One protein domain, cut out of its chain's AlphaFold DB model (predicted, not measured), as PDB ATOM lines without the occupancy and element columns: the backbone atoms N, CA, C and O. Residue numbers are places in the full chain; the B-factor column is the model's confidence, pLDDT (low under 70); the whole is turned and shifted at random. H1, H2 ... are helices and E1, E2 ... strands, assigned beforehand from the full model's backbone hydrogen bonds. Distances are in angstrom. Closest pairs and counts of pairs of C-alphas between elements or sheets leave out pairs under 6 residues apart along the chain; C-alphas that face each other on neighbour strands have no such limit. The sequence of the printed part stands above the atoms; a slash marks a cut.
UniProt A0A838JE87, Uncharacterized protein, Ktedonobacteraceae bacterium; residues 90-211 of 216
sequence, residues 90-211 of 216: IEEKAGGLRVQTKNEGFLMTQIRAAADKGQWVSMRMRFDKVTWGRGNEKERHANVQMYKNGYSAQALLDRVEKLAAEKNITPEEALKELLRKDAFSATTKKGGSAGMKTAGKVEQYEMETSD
ATOM      1  N   ILE A  90      -3.836  17.330-115.122       78.94
ATOM      2  CA  ILE A  90      -4.503  16.779-116.308       78.94
ATOM      3  C   ILE A  90      -4.213  17.721-117.470       78.94
ATOM      4  O   ILE A  90      -4.382  18.941-117.334       78.94
ATOM      5  N   GLU A  91      -3.786  17.134-118.577       81.50
ATOM      6  CA  GLU A  91      -3.558  17.758-119.872       81.50
ATOM      7  C   GLU A  91      -4.355  16.965-120.916       81.50
ATOM      8  O   GLU A  91      -4.213  15.747-121.018       81.50
ATOM      9  N   GLU A  92      -5.236  17.643-121.646       80.56
ATOM     10  CA  GLU A  92      -5.979  17.030-122.750       80.56
ATOM     11  C   GLU A  92      -5.055  16.871-123.960       80.56
ATOM     12  O   GLU A  92      -4.293  17.779-124.294       80.56
ATOM     13  N   LYS A  93      -5.107  15.705-124.607       76.12
ATOM     14  CA  LYS A  93      -4.393  15.405-125.850       76.12
ATOM     15  C   LYS A  93      -5.403  15.050-126.941       76.12
ATOM     16  O   LYS A  93      -6.524  14.641-126.651       76.12
ATOM     17  N   ALA A  94      -5.005  15.184-128.206       71.31
ATOM     18  CA  ALA A  94      -5.829  14.723-129.322       71.31
ATOM     19  C   ALA A  94      -6.111  13.215-129.164       71.31
ATOM     20  O   ALA A  94      -5.179  12.417-129.199       71.31
ATOM     21  N   GLY A  95      -7.375  12.850-128.922       72.75
ATOM     22  CA  GLY A  95      -7.800  11.458-128.717       72.75
ATOM     23  C   GLY A  95      -7.527  10.875-127.324       72.75
ATOM     24  O   GLY A  95      -7.607   9.662-127.156       72.75
ATOM     25  N   GLY A  96      -7.185  11.689-126.313       84.31
ATOM     26  CA  GLY A  96      -6.844  11.146-124.997       84.31
ATOM     27  C   GLY A  96      -6.508  12.150-123.897       84.31
ATOM     28  O   GLY A  96      -6.676  13.362-124.028       84.31
ATOM     29  N   LEU A  97      -6.038  11.632-122.763       88.56
ATOM     30  CA  LEU A  97      -5.705  12.414-121.574       88.56
ATOM     31  C   LEU A  97      -4.319  12.047-121.063       88.56
ATOM     32  O   LEU A  97      -3.995  10.874-120.909       88.56
ATOM     33  N   ARG A  98      -3.528  13.051-120.694       89.88
ATOM     34  CA  ARG A  98      -2.336  12.864-119.873       89.88
ATOM     35  C   ARG A  98      -2.630  13.286-118.442       89.88
ATOM     36  O   ARG A  98      -3.029  14.415-118.173       89.88
ATOM     37  N   VAL A  99      -2.378  12.378-117.514       89.25
ATOM     38  CA  VAL A  99      -2.601  12.539-116.082       89.25
ATOM     39  C   VAL A  99      -1.279  12.366-115.346       89.25
ATOM     40  O   VAL A  99      -0.547  11.417-115.597       89.25
ATOM     41  N   GLN A 100      -0.983  13.244-114.391       89.62
ATOM     42  CA  GLN A 100       0.098  13.048-113.429       89.62
ATOM     43  C   GLN A 100      -0.416  13.247-112.007       89.62
ATOM     44  O   GLN A 100      -0.934  14.309-111.676       89.62
ATOM     45  N   THR A 101      -0.245  12.267-111.125       88.81
ATOM     46  CA  THR A 101      -0.794  12.326-109.766       88.81
ATOM     47  C   THR A 101       0.084  11.620-108.742       88.81
ATOM     48  O   THR A 101       0.921  10.798-109.084       88.81
ATOM     49  N   LYS A 102      -0.102  11.947-107.463       89.12
ATOM     50  CA  LYS A 102       0.434  11.175-106.330       89.12
ATOM     51  C   LYS A 102      -0.645  10.362-105.612       89.12
ATOM     52  O   LYS A 102      -0.343   9.744-104.604       89.12
ATOM     53  N   ASN A 103      -1.894  10.460-106.066       86.69
ATOM     54  CA  ASN A 103      -3.070   9.929-105.394       86.69
ATOM     55  C   ASN A 103      -3.636   8.759-106.204       86.69
ATOM     56  O   ASN A 103      -4.105   8.940-107.327       86.69
ATOM     57  N   GLU A 104      -3.600   7.575-105.605       87.94
ATOM     58  CA  GLU A 104      -4.076   6.329-106.194       87.94
ATOM     59  C   GLU A 104      -5.584   6.347-106.473       87.94
ATOM     60  O   GLU A 104      -5.999   5.900-107.537       87.94
ATOM     61  N   GLY A 105      -6.405   6.935-105.598       88.81
ATOM     62  CA  GLY A 105      -7.855   7.055-105.815       88.81
ATOM     63  C   GLY A 105      -8.209   7.980-106.981       88.81
ATOM     64  O   GLY A 105      -9.138   7.718-107.753       88.81
ATOM     65  N   PHE A 106      -7.418   9.039-107.180       87.69
ATOM     66  CA  PHE A 106      -7.564   9.879-108.368       87.69
ATOM     67  C   PHE A 106      -7.178   9.115-109.636       87.69
ATOM     68  O   PHE A 106      -7.920   9.144-110.612       87.69
ATOM     69  N   LEU A 107      -6.054   8.394-109.609       91.75
ATOM     70  CA  LEU A 107      -5.614   7.560-110.727       91.75
ATOM     71  C   LEU A 107      -6.655   6.490-111.079       91.75
ATOM     72  O   LEU A 107      -6.979   6.323-112.250       91.75
ATOM     73  N   MET A 108      -7.232   5.835-110.071       93.69
ATOM     74  CA  MET A 108      -8.281   4.829-110.229       93.69
ATOM     75  C   MET A 108      -9.528   5.406-110.909       93.69
ATOM     76  O   MET A 108     -10.056   4.806-111.843       93.69
ATOM     77  N   THR A 109      -9.962   6.606-110.506       91.75
ATOM     78  CA  THR A 109     -11.063   7.324-111.173       91.75
ATOM     79  C   THR A 109     -10.770   7.549-112.660       91.75
ATOM     80  O   THR A 109     -11.653   7.371-113.494       91.75
ATOM     81  N   GLN A 110      -9.531   7.914-113.009       92.62
ATOM     82  CA  GLN A 110      -9.154   8.133-114.408       92.62
ATOM     83  C   GLN A 110      -9.064   6.823-115.204       92.62
ATOM     84  O   GLN A 110      -9.438   6.808-116.372       92.62
ATOM     85  N   ILE A 111      -8.624   5.721-114.584       94.19
ATOM     86  CA  ILE A 111      -8.620   4.391-115.216       94.19
ATOM     87  C   ILE A 111     -10.050   3.933-115.512       94.19
ATOM     88  O   ILE A 111     -10.310   3.477-116.621       94.19
ATOM     89  N   ARG A 112     -10.988   4.111-114.571       94.50
ATOM     90  CA  ARG A 112     -12.415   3.818-114.797       94.50
ATOM     91  C   ARG A 112     -12.982   4.638-115.953       94.50
ATOM     92  O   ARG A 112     -13.526   4.070-116.887       94.50
ATOM     93  N   ALA A 113     -12.738   5.950-115.957       91.88
ATOM     94  CA  ALA A 113     -13.184   6.821-117.042       91.88
ATOM     95  C   ALA A 113     -12.575   6.451-118.411       91.88
ATOM     96  O   ALA A 113     -13.211   6.654-119.441       91.88
ATOM     97  N   ALA A 114     -11.343   5.932-118.437       92.88
ATOM     98  CA  ALA A 114     -10.716   5.418-119.653       92.88
ATOM     99  C   ALA A 114     -11.330   4.077-120.091       92.88
ATOM    100  O   ALA A 114     -11.523   3.859-121.286       92.88
ATOM    101  N   ALA A 115     -11.668   3.198-119.141       94.62
ATOM    102  CA  ALA A 115     -12.324   1.917-119.395       94.62
ATOM    103  C   ALA A 115     -13.731   2.105-119.979       94.62
ATOM    104  O   ALA A 115     -14.030   1.518-121.015       94.62
ATOM    105  N   ASP A 116     -14.523   3.022-119.413       93.50
ATOM    106  CA  ASP A 116     -15.858   3.386-119.916       93.50
ATOM    107  C   ASP A 116     -15.823   3.880-121.374       93.50
ATOM    108  O   ASP A 116     -16.787   3.731-122.121       93.50
ATOM    109  N   LYS A 117     -14.695   4.468-121.790       91.88
ATOM    110  CA  LYS A 117     -14.456   4.964-123.153       91.88
ATOM    111  C   LYS A 117     -13.766   3.949-124.068       91.88
ATOM    112  O   LYS A 117     -13.495   4.272-125.219       91.88
ATOM    113  N   GLY A 118     -13.433   2.755-123.577       91.44
ATOM    114  CA  GLY A 118     -12.702   1.742-124.344       91.44
ATOM    115  C   GLY A 118     -11.254   2.123-124.685       91.44
ATOM    116  O   GLY A 118     -10.692   1.589-125.638       91.44
ATOM    117  N   GLN A 119     -10.641   3.037-123.926       93.88
ATOM    118  CA  GLN A 119      -9.311   3.573-124.224       93.88
ATOM    119  C   GLN A 119      -8.168   2.632-123.813       93.88
ATOM    120  O   GLN A 119      -8.274   1.784-122.919       93.88
ATOM    121  N   TRP A 120      -7.018   2.834-124.449       93.81
ATOM    122  CA  TRP A 120      -5.735   2.256-124.069       93.81
ATOM    123  C   TRP A 120      -5.012   3.173-123.090       93.81
ATOM    124  O   TRP A 120      -5.081   4.392-123.211       93.81
ATOM    125  N   VAL A 121      -4.267   2.593-122.149       93.88
ATOM    126  CA  VAL A 121      -3.451   3.311-121.169       93.88
ATOM    127  C   VAL A 121      -1.971   2.977-121.308       93.88
ATOM    128  O   VAL A 121      -1.573   1.819-121.423       93.88
ATOM    129  N   SER A 122      -1.142   4.008-121.252       93.12
ATOM    130  CA  SER A 122       0.299   3.933-121.047       93.12
ATOM    131  C   SER A 122       0.596   4.528-119.676       93.12
ATOM    132  O   SER A 122       0.029   5.557-119.317       93.12
ATOM    133  N   MET A 123       1.434   3.882-118.864       93.12
ATOM    134  CA  MET A 123       1.639   4.315-117.477       93.12
ATOM    135  C   MET A 123       3.108   4.384-117.108       93.12
ATOM    136  O   MET A 123       3.911   3.563-117.526       93.12
ATOM    137  N   ARG A 124       3.469   5.331-116.253       92.81
ATOM    138  CA  ARG A 124       4.822   5.487-115.727       92.81
ATOM    139  C   ARG A 124       4.768   5.739-114.233       92.81
ATOM    140  O   ARG A 124       3.881   6.431-113.744       92.81
ATOM    141  N   MET A 125       5.737   5.202-113.508       93.56
ATOM    142  CA  MET A 125       5.920   5.479-112.088       93.56
ATOM    143  C   MET A 125       7.270   6.126-111.854       93.56
ATOM    144  O   MET A 125       8.292   5.610-112.303       93.56
ATOM    145  N   ARG A 126       7.268   7.232-111.113       92.00
ATOM    146  CA  ARG A 126       8.482   7.815-110.559       92.00
ATOM    147  C   ARG A 126       8.701   7.283-109.153       92.00
ATOM    148  O   ARG A 126       7.832   7.441-108.293       92.00
ATOM    149  N   PHE A 127       9.870   6.715-108.914       90.19
ATOM    150  CA  PHE A 127      10.326   6.312-107.590       90.19
ATOM    151  C   PHE A 127      11.384   7.289-107.085       90.19
ATOM    152  O   PHE A 127      12.232   7.731-107.854       90.19
ATOM    153  N   ASP A 128      11.381   7.574-105.787       88.69
ATOM    154  CA  ASP A 128      12.424   8.384-105.144       88.69
ATOM    155  C   ASP A 128      13.820   7.772-105.346       88.69
ATOM    156  O   ASP A 128      14.811   8.483-105.528       88.69
ATOM    157  N   LYS A 129      13.885   6.439-105.355       89.62
ATOM    158  CA  LYS A 129      15.094   5.653-105.523       89.62
ATOM    159  C   LYS A 129      14.798   4.272-106.095       89.62
ATOM    160  O   LYS A 129      13.915   3.566-105.611       89.62
ATOM    161  N   VAL A 130      15.618   3.839-107.039       88.44
ATOM    162  CA  VAL A 130      15.650   2.472-107.564       88.44
ATOM    163  C   VAL A 130      17.053   1.909-107.385       88.44
ATOM    164  O   VAL A 130      18.038   2.619-107.564       88.44
ATOM    165  N   THR A 131      17.147   0.642-106.986       88.44
ATOM    166  CA  THR A 131      18.403  -0.114-107.036       88.44
ATOM    167  C   THR A 131      18.321  -1.114-108.178       88.44
ATOM    168  O   THR A 131      17.447  -1.986-108.171       88.44
ATOM    169  N   TRP A 132      19.236  -1.002-109.130       86.38
ATOM    170  CA  TRP A 132      19.329  -1.876-110.294       86.38
ATOM    171  C   TRP A 132      20.173  -3.121-109.986       86.38
ATOM    172  O   TRP A 132      21.081  -3.100-109.150       86.38
ATOM    173  N   GLY A 133      19.850  -4.248-110.627       74.94
ATOM    174  CA  GLY A 133      20.434  -5.555-110.303       74.94
ATOM    175  C   GLY A 133      21.939  -5.700-110.573       74.94
ATOM    176  O   GLY A 133      22.609  -6.451-109.867       74.94
ATOM    177  N   ARG A 134      22.501  -4.976-111.548       67.56
ATOM    178  CA  ARG A 134      23.929  -5.016-111.898       67.56
ATOM    179  C   ARG A 134      24.642  -3.887-111.154       67.56
ATOM    180  O   ARG A 134      24.285  -2.727-111.301       67.56
ATOM    181  N   GLY A 135      25.606  -4.237-110.305       63.41
ATOM    182  CA  GLY A 135      26.428  -3.263-109.573       63.41
ATOM    183  C   GLY A 135      25.763  -2.582-108.369       63.41
ATOM    184  O   GLY A 135      26.390  -1.717-107.765       63.41
ATOM    185  N   ASN A 136      24.532  -2.961-107.986       69.06
ATOM    186  CA  ASN A 136      23.733  -2.255-106.967       69.06
ATOM    187  C   ASN A 136      23.658  -0.737-107.232       69.06
ATOM    188  O   ASN A 136      23.640   0.065-106.289       69.06
ATOM    189  N   GLU A 137      23.641  -0.348-108.508       78.81
ATOM    190  CA  GLU A 137      23.554   1.049-108.906       78.81
ATOM    191  C   GLU A 137      22.244   1.645-108.391       78.81
ATOM    192  O   GLU A 137      21.179   1.027-108.478       78.81
ATOM    193  N   LYS A 138      22.341   2.830-107.785       84.12
ATOM    194  CA  LYS A 138      21.215   3.529-107.169       84.12
ATOM    195  C   LYS A 138      20.868   4.735-108.020       84.12
ATOM    196  O   LYS A 138      21.598   5.721-108.002       84.12
ATOM    197  N   GLU A 139      19.722   4.687-108.674       84.12
ATOM    198  CA  GLU A 139      19.169   5.823-109.401       84.12
ATOM    199  C   GLU A 139      18.155   6.551-108.518       84.12
ATOM    200  O   GLU A 139      17.347   5.914-107.839       84.12
ATOM    201  N   ARG A 140      18.204   7.886-108.489       87.69
ATOM    202  CA  ARG A 140      17.220   8.720-107.782       87.69
ATOM    203  C   ARG A 140      16.208   9.287-108.769       87.69
ATOM    204  O   ARG A 140      16.583   9.616-109.887       87.69
ATOM    205  N   HIS A 141      14.962   9.457-108.331       87.88
ATOM    206  CA  HIS A 141      13.864   9.987-109.157       87.88
ATOM    207  C   HIS A 141      13.639   9.196-110.459       87.88
ATOM    208  O   HIS A 141      13.247   9.760-111.487       87.88
ATOM    209  N   ALA A 142      13.892   7.885-110.400       85.31
ATOM    210  CA  ALA A 142      13.860   6.987-111.542       85.31
ATOM    211  C   ALA A 142      12.434   6.829-112.073       85.31
ATOM    212  O   ALA A 142      11.489   6.582-111.318       85.31
ATOM    213  N   ASN A 143      12.298   6.946-113.389       88.69
ATOM    214  CA  ASN A 143      11.036   6.851-114.105       88.69
ATOM    215  C   ASN A 143      10.919   5.482-114.778       88.69
ATOM    216  O   ASN A 143      11.586   5.215-115.773       88.69
ATOM    217  N   VAL A 144      10.028   4.631-114.276       89.44
ATOM    218  CA  VAL A 144       9.780   3.303-114.842       89.44
ATOM    219  C   VAL A 144       8.523   3.344-115.698       89.44
ATOM    220  O   VAL A 144       7.420   3.550-115.190       89.44
ATOM    221  N   GLN A 145       8.695   3.163-117.007       90.00
ATOM    222  CA  GLN A 145       7.592   3.069-117.960       90.00
ATOM    223  C   GLN A 145       7.021   1.648-117.969       90.00
ATOM    224  O   GLN A 145       7.712   0.682-118.284       90.00
ATOM    225  N   MET A 146       5.733   1.544-117.685       89.81
ATOM    226  CA  MET A 146       4.904   0.362-117.883       89.81
ATOM    227  C   MET A 146       4.079   0.544-119.163       89.81
ATOM    228  O   MET A 146       3.859   1.662-119.633       89.81
ATOM    229  N   TYR A 147       3.620  -0.566-119.741       87.75
ATOM    230  CA  TYR A 147       2.668  -0.553-120.861       87.75
ATOM    231  C   TYR A 147       3.078   0.353-122.037       87.75
ATOM    232  O   TYR A 147       2.262   1.114-122.548       87.75
ATOM    233  N   LYS A 148       4.348   0.288-122.471       81.06
ATOM    234  CA  LYS A 148       4.889   1.155-123.537       81.06
ATOM    235  C   LYS A 148       3.999   1.189-124.792       81.06
ATOM    236  O   LYS A 148       3.778   2.255-125.344       81.06
ATOM    237  N   ASN A 149       3.433   0.039-125.160       82.56
ATOM    238  CA  ASN A 149       2.605  -0.132-126.358       82.56
ATOM    239  C   ASN A 149       1.103  -0.083-126.034       82.56
ATOM    240  O   ASN A 149       0.307  -0.727-126.713       82.56
ATOM    241  N   GLY A 150       0.719   0.557-124.930       83.38
ATOM    242  CA  GLY A 150      -0.650   0.566-124.439       83.38
ATOM    243  C   GLY A 150      -1.099  -0.750-123.811       83.38
ATOM    244  O   GLY A 150      -0.734  -1.852-124.234       83.38
ATOM    245  N   TYR A 151      -1.940  -0.618-122.797       91.94
ATOM    246  CA  TYR A 151      -2.691  -1.696-122.178       91.94
ATOM    247  C   TYR A 151      -4.166  -1.311-122.169       91.94
ATOM    248  O   TYR A 151      -4.479  -0.141-121.988       91.94
ATOM    249  N   SER A 152      -5.080  -2.250-122.397       94.69
ATOM    250  CA  SER A 152      -6.510  -1.924-122.344       94.69
ATOM    251  C   SER A 152      -6.874  -1.426-120.941       94.69
ATOM    252  O   SER A 152      -6.530  -2.081-119.952       94.69
ATOM    253  N   ALA A 153      -7.557  -0.279-120.848       94.81
ATOM    254  CA  ALA A 153      -8.009   0.261-119.567       94.81
ATOM    255  C   ALA A 153      -8.947  -0.717-118.847       94.81
ATOM    256  O   ALA A 153      -8.780  -0.947-117.650       94.81
ATOM    257  N   GLN A 154      -9.857  -1.357-119.591       96.12
ATOM    258  CA  GLN A 154     -10.761  -2.376-119.055       96.12
ATOM    259  C   GLN A 154      -9.986  -3.578-118.508       96.12
ATOM    260  O   GLN A 154     -10.173  -3.963-117.363       96.12
ATOM    261  N   ALA A 155      -9.027  -4.109-119.273       95.31
ATOM    262  CA  ALA A 155      -8.224  -5.241-118.810       95.31
ATOM    263  C   ALA A 155      -7.391  -4.905-117.556       95.31
ATOM    264  O   ALA A 155      -7.118  -5.780-116.730       95.31
ATOM    265  N   LEU A 156      -6.950  -3.649-117.406       95.38
ATOM    266  CA  LEU A 156      -6.283  -3.195-116.185       95.38
ATOM    267  C   LEU A 156      -7.263  -3.159-115.013       95.38
ATOM    268  O   LEU A 156      -6.928  -3.652-113.938       95.38
ATOM    269  N   LEU A 157      -8.453  -2.599-115.233       95.88
ATOM    270  CA  LEU A 157      -9.508  -2.507-114.232       95.88
ATOM    271  C   LEU A 157      -9.915  -3.897-113.721       95.88
ATOM    272  O   LEU A 157      -9.893  -4.119-112.513       95.88
ATOM    273  N   ASP A 158     -10.126  -4.860-114.619       96.94
ATOM    274  CA  ASP A 158     -10.485  -6.238-114.262       96.94
ATOM    275  C   ASP A 158      -9.408  -6.902-113.385       96.94
ATOM    276  O   ASP A 158      -9.710  -7.602-112.417       96.94
ATOM    277  N   ARG A 159      -8.118  -6.664-113.680       96.25
ATOM    278  CA  ARG A 159      -7.004  -7.165-112.850       96.25
ATOM    279  C   ARG A 159      -7.006  -6.533-111.461       96.25
ATOM    280  O   ARG A 159      -6.712  -7.231-110.490       96.25
ATOM    281  N   VAL A 160      -7.298  -5.235-111.374       96.50
ATOM    282  CA  VAL A 160      -7.388  -4.508-110.100       96.50
ATOM    283  C   VAL A 160      -8.524  -5.068-109.257       96.50
ATOM    284  O   VAL A 160      -8.297  -5.407-108.099       96.50
ATOM    285  N   GLU A 161      -9.713  -5.216-109.833       95.12
ATOM    286  CA  GLU A 161     -10.895  -5.717-109.129       95.12
ATOM    287  C   GLU A 161     -10.721  -7.169-108.688       95.12
ATOM    288  O   GLU A 161     -11.002  -7.502-107.536       95.12
ATOM    289  N   LYS A 162     -10.155  -8.014-109.557       96.44
ATOM    290  CA  LYS A 162      -9.809  -9.391-109.206       96.44
ATOM    291  C   LYS A 162      -8.836  -9.448-108.029       96.44
ATOM    292  O   LYS A 162      -9.083 -10.181-107.079       96.44
ATOM    293  N   LEU A 163      -7.760  -8.656-108.053       95.88
ATOM    294  CA  LEU A 163      -6.791  -8.637-106.954       95.88
ATOM    295  C   LEU A 163      -7.400  -8.078-105.659       95.88
ATOM    296  O   LEU A 163      -7.104  -8.586-104.579       95.88
ATOM    297  N   ALA A 164      -8.239  -7.045-105.763       95.75
ATOM    298  CA  ALA A 164      -8.947  -6.463-104.628       95.75
ATOM    299  C   ALA A 164      -9.851  -7.503-103.951       95.75
ATOM    300  O   ALA A 164      -9.803  -7.647-102.730       95.75
ATOM    301  N   ALA A 165     -10.594  -8.282-104.743       95.31
ATOM    302  CA  ALA A 165     -11.436  -9.369-104.256       95.31
ATOM    303  C   ALA A 165     -10.613 -10.523-103.653       95.31
ATOM    304  O   ALA A 165     -10.900 -10.963-102.544       95.31
ATOM    305  N   GLU A 166      -9.560 -10.980-104.339       96.44
ATOM    306  CA  GLU A 166      -8.701 -12.084-103.879       96.44
ATOM    307  C   GLU A 166      -8.003 -11.781-102.549       96.44
ATOM    308  O   GLU A 166      -7.807 -12.675-101.726       96.44
ATOM    309  N   LYS A 167      -7.605 -10.524-102.337       95.44
ATOM    310  CA  LYS A 167      -6.870 -10.100-101.140       95.44
ATOM    311  C   LYS A 167      -7.724  -9.410-100.089       95.44
ATOM    312  O   LYS A 167      -7.199  -9.100 -99.022       95.44
ATOM    313  N   ASN A 168      -9.000  -9.172-100.383       94.94
ATOM    314  CA  ASN A 168      -9.907  -8.400 -99.542       94.94
ATOM    315  C   ASN A 168      -9.328  -7.017 -99.163       94.94
ATOM    316  O   ASN A 168      -9.277  -6.644 -97.991       94.94
ATOM    317  N   ILE A 169      -8.841  -6.283-100.167       95.44
ATOM    318  CA  ILE A 169      -8.256  -4.935-100.032       95.44
ATOM    319  C   ILE A 169      -9.013  -3.928-100.898       95.44
ATOM    320  O   ILE A 169      -9.802  -4.302-101.766       95.44
ATOM    321  N   THR A 170      -8.755  -2.638-100.693       93.81
ATOM    322  CA  THR A 170      -9.364  -1.595-101.529       93.81
ATOM    323  C   THR A 170      -8.835  -1.644-102.975       93.81
ATOM    324  O   THR A 170      -7.682  -2.038-103.200       93.81
ATOM    325  N   PRO A 171      -9.625  -1.221-103.982       93.38
ATOM    326  CA  PRO A 171      -9.152  -1.134-105.365       93.38
ATOM    327  C   PRO A 171      -7.898  -0.264-105.527       93.38
ATOM    328  O   PRO A 171      -7.037  -0.563-106.348       93.38
ATOM    329  N   GLU A 172      -7.749   0.787-104.723       93.31
ATOM    330  CA  GLU A 172      -6.576   1.662-104.724       93.31
ATOM    331  C   GLU A 172      -5.311   0.937-104.242       93.31
ATOM    332  O   GLU A 172      -4.235   1.093-104.828       93.31
ATOM    333  N   GLU A 173      -5.429   0.118-103.195       93.12
ATOM    334  CA  GLU A 173      -4.331  -0.716-102.700       93.12
ATOM    335  C   GLU A 173      -3.961  -1.803-103.711       93.12
ATOM    336  O   GLU A 173      -2.773  -2.013-103.982       93.12
ATOM    337  N   ALA A 174      -4.962  -2.438-104.325       95.31
ATOM    338  CA  ALA A 174      -4.761  -3.418-105.385       95.31
ATOM    339  C   ALA A 174      -4.065  -2.798-106.609       95.31
ATOM    340  O   ALA A 174      -3.089  -3.360-107.113       95.31
ATOM    341  N   LEU A 175      -4.493  -1.606-107.042       95.31
ATOM    342  CA  LEU A 175      -3.859  -0.851-108.123       95.31
ATOM    343  C   LEU A 175      -2.391  -0.571-107.807       95.31
ATOM    344  O   LEU A 175      -1.514  -0.851-108.622       95.31
ATOM    345  N   LYS A 176      -2.100  -0.065-106.607       93.19
ATOM    346  CA  LYS A 176      -0.726   0.213-106.179       93.19
ATOM    347  C   LYS A 176       0.152  -1.034-106.206       93.19
ATOM    348  O   LYS A 176       1.301  -0.966-106.650       93.19
ATOM    349  N   GLU A 177      -0.361  -2.167-105.731       94.12
ATOM    350  CA  GLU A 177       0.382  -3.423-105.739       94.12
ATOM    351  C   GLU A 177       0.638  -3.928-107.166       94.12
ATOM    352  O   GLU A 177       1.768  -4.310-107.485       94.12
ATOM    353  N   LEU A 178      -0.379  -3.885-108.033       94.69
ATOM    354  CA  LEU A 178      -0.262  -4.276-109.439       94.69
ATOM    355  C   LEU A 178       0.746  -3.417-110.182       94.69
ATOM    356  O   LEU A 178       1.667  -3.960-110.785       94.69
ATOM    357  N   LEU A 179       0.630  -2.093-110.090       93.31
ATOM    358  CA  LEU A 179       1.553  -1.185-110.766       93.31
ATOM    359  C   LEU A 179       2.986  -1.388-110.275       93.31
ATOM    360  O   LEU A 179       3.919  -1.378-111.072       93.31
ATOM    361  N   ARG A 180       3.188  -1.661-108.980       91.69
ATOM    362  CA  ARG A 180       4.523  -1.992-108.475       91.69
ATOM    363  C   ARG A 180       5.044  -3.280-109.119       91.69
ATOM    364  O   ARG A 180       6.152  -3.267-109.644       91.69
ATOM    365  N   LYS A 181       4.263  -4.366-109.132       90.94
ATOM    366  CA  LYS A 181       4.643  -5.646-109.770       90.94
ATOM    367  C   LYS A 181       4.929  -5.497-111.267       90.94
ATOM    368  O   LYS A 181       5.912  -6.051-111.769       90.94
ATOM    369  N   ASP A 182       4.108  -4.725-111.963       91.62
ATOM    370  CA  ASP A 182       4.239  -4.503-113.398       91.62
ATOM    371  C   ASP A 182       5.441  -3.596-113.710       91.62
ATOM    372  O   ASP A 182       6.152  -3.854-114.678       91.62
ATOM    373  N   ALA A 183       5.773  -2.628-112.846       89.94
ATOM    374  CA  ALA A 183       7.011  -1.849-112.936       89.94
ATOM    375  C   ALA A 183       8.262  -2.731-112.786       89.94
ATOM    376  O   ALA A 183       9.197  -2.610-113.576       89.94
ATOM    377  N   PHE A 184       8.278  -3.663-111.824       88.25
ATOM    378  CA  PHE A 184       9.360  -4.653-111.717       88.25
ATOM    379  C   PHE A 184       9.470  -5.479-113.004       88.25
ATOM    380  O   PHE A 184      10.546  -5.565-113.592       88.25
ATOM    381  N   SER A 185       8.345  -5.997-113.496       87.44
ATOM    382  CA  SER A 185       8.287  -6.830-114.705       87.44
ATOM    383  C   SER A 185       8.672  -6.085-115.989       87.44
ATOM    384  O   SER A 185       9.233  -6.675-116.912       87.44
ATOM    385  N   ALA A 186       8.401  -4.780-116.064       86.25
ATOM    386  CA  ALA A 186       8.767  -3.942-117.204       86.25
ATOM    387  C   ALA A 186      10.289  -3.788-117.342       86.25
ATOM    388  O   ALA A 186      10.801  -3.668-118.452       86.25
ATOM    389  N   THR A 187      11.018  -3.840-116.226       81.88
ATOM    390  CA  THR A 187      12.477  -3.654-116.204       81.88
ATOM    391  C   THR A 187      13.273  -4.948-116.384       81.88
ATOM    392  O   THR A 187      14.476  -4.893-116.617       81.88
ATOM    393  N   THR A 188      12.636  -6.121-116.302       72.69
ATOM    394  CA  THR A 188      13.317  -7.430-116.319       72.69
ATOM    395  C   THR A 188      13.407  -8.087-117.705       72.69
ATOM    396  O   THR A 188      13.967  -9.178-117.825       72.69
ATOM    397  N   LYS A 189      12.898  -7.468-118.783       61.16
ATOM    398  CA  LYS A 189      12.873  -8.099-120.120       61.16
ATOM    399  C   LYS A 189      14.205  -7.997-120.895       61.16
ATOM    400  O   LYS A 189      14.697  -6.909-121.164       61.16
ATOM    401  N   LYS A 190      14.708  -9.192-121.263       48.66
ATOM    402  CA  LYS A 190      15.709  -9.618-122.279       48.66
ATOM    403  C   LYS A 190      16.648  -8.543-122.858       48.66
ATOM    404  O   LYS A 190      16.228  -7.747-123.687       48.66
ATOM    405  N   GLY A 191      17.947  -8.642-122.540       48.81
ATOM    406  CA  GLY A 191      19.007  -7.925-123.271       48.81
ATOM    407  C   GLY A 191      20.157  -7.342-122.439       48.81
ATOM    408  O   GLY A 191      20.816  -6.422-122.900       48.81
ATOM    409  N   GLY A 192      20.397  -7.817-121.211       53.75
ATOM    410  CA  GLY A 192      21.523  -7.346-120.386       53.75
ATOM    411  C   GLY A 192      21.249  -6.088-119.551       53.75
ATOM    412  O   GLY A 192      22.148  -5.640-118.837       53.75
ATOM    413  N   SER A 193      20.020  -5.556-119.586       58.88
ATOM    414  CA  SER A 193      19.581  -4.518-118.649       58.88
ATOM    415  C   SER A 193      19.500  -5.080-117.229       58.88
ATOM    416  O   SER A 193      18.954  -6.161-116.984       58.88
ATOM    417  N   ALA A 194      20.079  -4.338-116.294       66.44
ATOM    418  CA  ALA A 194      20.011  -4.607-114.875       66.44
ATOM    419  C   ALA A 194      18.575  -4.377-114.397       66.44
ATOM    420  O   ALA A 194      18.241  -3.263-114.022       66.44
ATOM    421  N   GLY A 195      17.721  -5.400-114.424       79.56
ATOM    422  CA  GLY A 195      16.345  -5.267-113.941       79.56
ATOM    423  C   GLY A 195      16.270  -4.649-112.539       79.56
ATOM    424  O   GLY A 195      17.209  -4.750-111.739       79.56
ATOM    425  N   MET A 196      15.158  -3.981-112.245       86.12
ATOM    426  CA  MET A 196      14.929  -3.345-110.952       86.12
ATOM    427  C   MET A 196      14.956  -4.398-109.841       86.12
ATOM    428  O   MET A 196      14.183  -5.352-109.863       86.12
ATOM    429  N   LYS A 197      15.847  -4.227-108.857       86.38
ATOM    430  CA  LYS A 197      15.995  -5.140-107.711       86.38
ATOM    431  C   LYS A 197      15.177  -4.672-106.517       86.38
ATOM    432  O   LYS A 197      14.477  -5.463-105.895       86.38
ATOM    433  N   THR A 198      15.255  -3.384-106.195       87.56
ATOM    434  CA  THR A 198      14.420  -2.758-105.165       87.56
ATOM    435  C   THR A 198      13.994  -1.367-105.610       87.56
ATOM    436  O   THR A 198      14.710  -0.690-106.345       87.56
ATOM    437  N   ALA A 199      12.827  -0.938-105.139       89.62
ATOM    438  CA  ALA A 199      12.278   0.383-105.406       89.62
ATOM    439  C   ALA A 199      11.802   1.004-104.094       89.62
ATOM    440  O   ALA A 199      11.156   0.322-103.289       89.62
ATOM    441  N   GLY A 200      12.130   2.276-103.892       88.69
ATOM    442  CA  GLY A 200      11.699   3.068-102.753       88.69
ATOM    443  C   GLY A 200      10.247   3.537-102.882       88.69
ATOM    444  O   GLY A 200       9.377   2.820-103.389       88.69
ATOM    445  N   LYS A 201       9.962   4.726-102.357       90.81
ATOM    446  CA  LYS A 201       8.624   5.311-102.352       90.81
ATOM    447  C   LYS A 201       8.242   5.802-103.751       90.81
ATOM    448  O   LYS A 201       9.039   6.421-104.451       90.81
ATOM    449  N   VAL A 202       6.982   5.588-104.121       91.12
ATOM    450  CA  VAL A 202       6.396   6.200-105.319       91.12
ATOM    451  C   VAL A 202       6.207   7.695-105.074       91.12
ATOM    452  O   VAL A 202       5.517   8.106-104.139       91.12
ATOM    453  N   GLU A 203       6.830   8.513-105.910       88.50
ATOM    454  CA  GLU A 203       6.697   9.966-105.867       88.50
ATOM    455  C   GLU A 203       5.565  10.467-106.751       88.50
ATOM    456  O   GLU A 203       4.986  11.510-106.441       88.50
ATOM    457  N   GLN A 204       5.290   9.767-107.854       91.88
ATOM    458  CA  GLN A 204       4.338  10.187-108.874       91.88
ATOM    459  C   GLN A 204       3.943   9.009-109.772       91.88
ATOM    460  O   GLN A 204       4.774   8.178-110.133       91.88
ATOM    461  N   TYR A 205       2.682   8.993-110.173       93.56
ATOM    462  CA  TYR A 205       2.133   8.200-111.259       93.56
ATOM    463  C   TYR A 205       1.889   9.132-112.446       93.56
ATOM    464  O   TYR A 205       1.349  10.226-112.269       93.56
ATOM    465  N   GLU A 206       2.257   8.704-113.646       92.81
ATOM    466  CA  GLU A 206       1.812   9.315-114.894       92.81
ATOM    467  C   GLU A 206       1.005   8.287-115.686       92.81
ATOM    468  O   GLU A 206       1.370   7.113-115.739       92.81
ATOM    469  N   MET A 207      -0.087   8.727-116.294       93.38
ATOM    470  CA  MET A 207      -0.917   7.928-117.180       93.38
ATOM    471  C   MET A 207      -1.194   8.736-118.437       93.38
ATOM    472  O   MET A 207      -1.463   9.930-118.363       93.38
ATOM    473  N   GLU A 208      -1.139   8.082-119.581       93.44
ATOM    474  CA  GLU A 208      -1.608   8.613-120.846       93.44
ATOM    475  C   GLU A 208      -2.692   7.683-121.372       93.44
ATOM    476  O   GLU A 208      -2.510   6.467-121.341       93.44
ATOM    477  N   THR A 209      -3.813   8.241-121.813       93.31
ATOM    478  CA  THR A 209      -4.895   7.499-122.456       93.31
ATOM    479  C   THR A 209      -4.951   7.830-123.938       93.31
ATOM    480  O   THR A 209      -4.499   8.900-124.345       93.31
ATOM    481  N   SER A 210      -5.464   6.904-124.740       90.94
ATOM    482  CA  SER A 210      -5.642   7.077-126.179       90.94
ATOM    483  C   SER A 210      -6.752   6.157-126.682       90.94
ATOM    484  O   SER A 210      -6.878   5.029-126.199       90.94
ATOM    485  N   ASP A 211      -7.540   6.618-127.650       88.25
ATOM    486  CA  ASP A 211      -8.521   5.779-128.356       88.25
ATOM    487  C   ASP A 211      -7.819   4.673-129.167       88.25
ATOM    488  O   ASP A 211      -8.294   3.541-129.263       88.25
TER     489      ASP A 211
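This is residues 90 to 211 of the 216 residues of an uncharacterized protein of Ktedonobacteraceae bacterium (UniProt A0A838JE87). One twisted sheet of six strands has two helices, H1 and H3, over the same face, and a third helix, H2, crosses and packs on both while only grazing the sheet. The long hairpin of E3 and E4 bends sharply, and its far end, with E5, makes one end of the longest axis; the small hairpin of E1 and E2 lies at another edge. The printed part has 122 residues, with three named helices and six named strands in the order E1 E2 H1 E3 E4 H2 H3 E5 E6. The sheet is branched at E3, its neighbour pairs are antiparallel, and the class is mixed, helices and strands. The whole is compact, with a radius of gyration of the C-alphas of 14.5 A and spans of 44 by 37 by 26 A.

In the sheet, E3, residues 120 to 132, has E4, residues 138 to 152, on one side, and E5, residues 196 to 199, and E6, residues 202 to 210, on the other side. E3 and E4 are a hairpin, with N 125 and O 144 2.9 A apart, within hydrogen-bond range. E3 bends by 96 degrees at residue 129 and E4 by 72 degrees at residue 141. The pairing of E3 is staggered: E6 lies beside residues 120 to 128, with N 124 to O 206 at 2.8 A, and E5 beside residues 129 to 132, with N 131 to O 198 at 2.9 A. E2, residues 96 to 101, is the antiparallel neighbour of E6, with N 99 to O 207 at 2.7 A, and forms a hairpin with edge strand E1, residues 90 to 93, with N 91 to O 98 at 2.9 A. H1, residues 104 to 116, is on the sheet at a height of 9.1 A and runs along E6, at 12 degrees on the local plane. H3, residues 171 to 187, is on the same face; its closest C-alphas to E4 are Ala 183 and Met 146, 5.8 A apart. H1 and H3 touch about perpendicular, at 85 degrees, closest at the C-alphas of Glu 104 and Glu 172, 5.5 A. H2, residues 153 to 167, touches H1 at a steep tilt of 51 degrees, opposite ways, closest at the C-alphas of Gln 154 and Ala 115, 4.6 A. H2 touches H3 at a steep tilt of 67 degrees, only just short of about perpendicular, closest at the C-alphas of Ala 164 and Ala 174, 5.2 A. In H1, H2 and H3 every O i to N i+4 pair is within hydrogen-bond range.

E4 measures 32.1 A from first to last C-alpha, E3 28.9 A, H3 24.3 A, E6 24.1 A and H2 21.2 A. E1 begins at C-alpha 90, (-4.503, 16.779, -116.308), and E6 ends at C-alpha 210, (-5.642, 7.077, -126.179).

The two C-alphas farthest apart, those of Asp 116 and Gly 135, are 44.0 A apart. The printed part has no cut and no long link. The mean pLDDT of the printed part is 87.7; residues 134 to 136 and 189 to 194 are under 70.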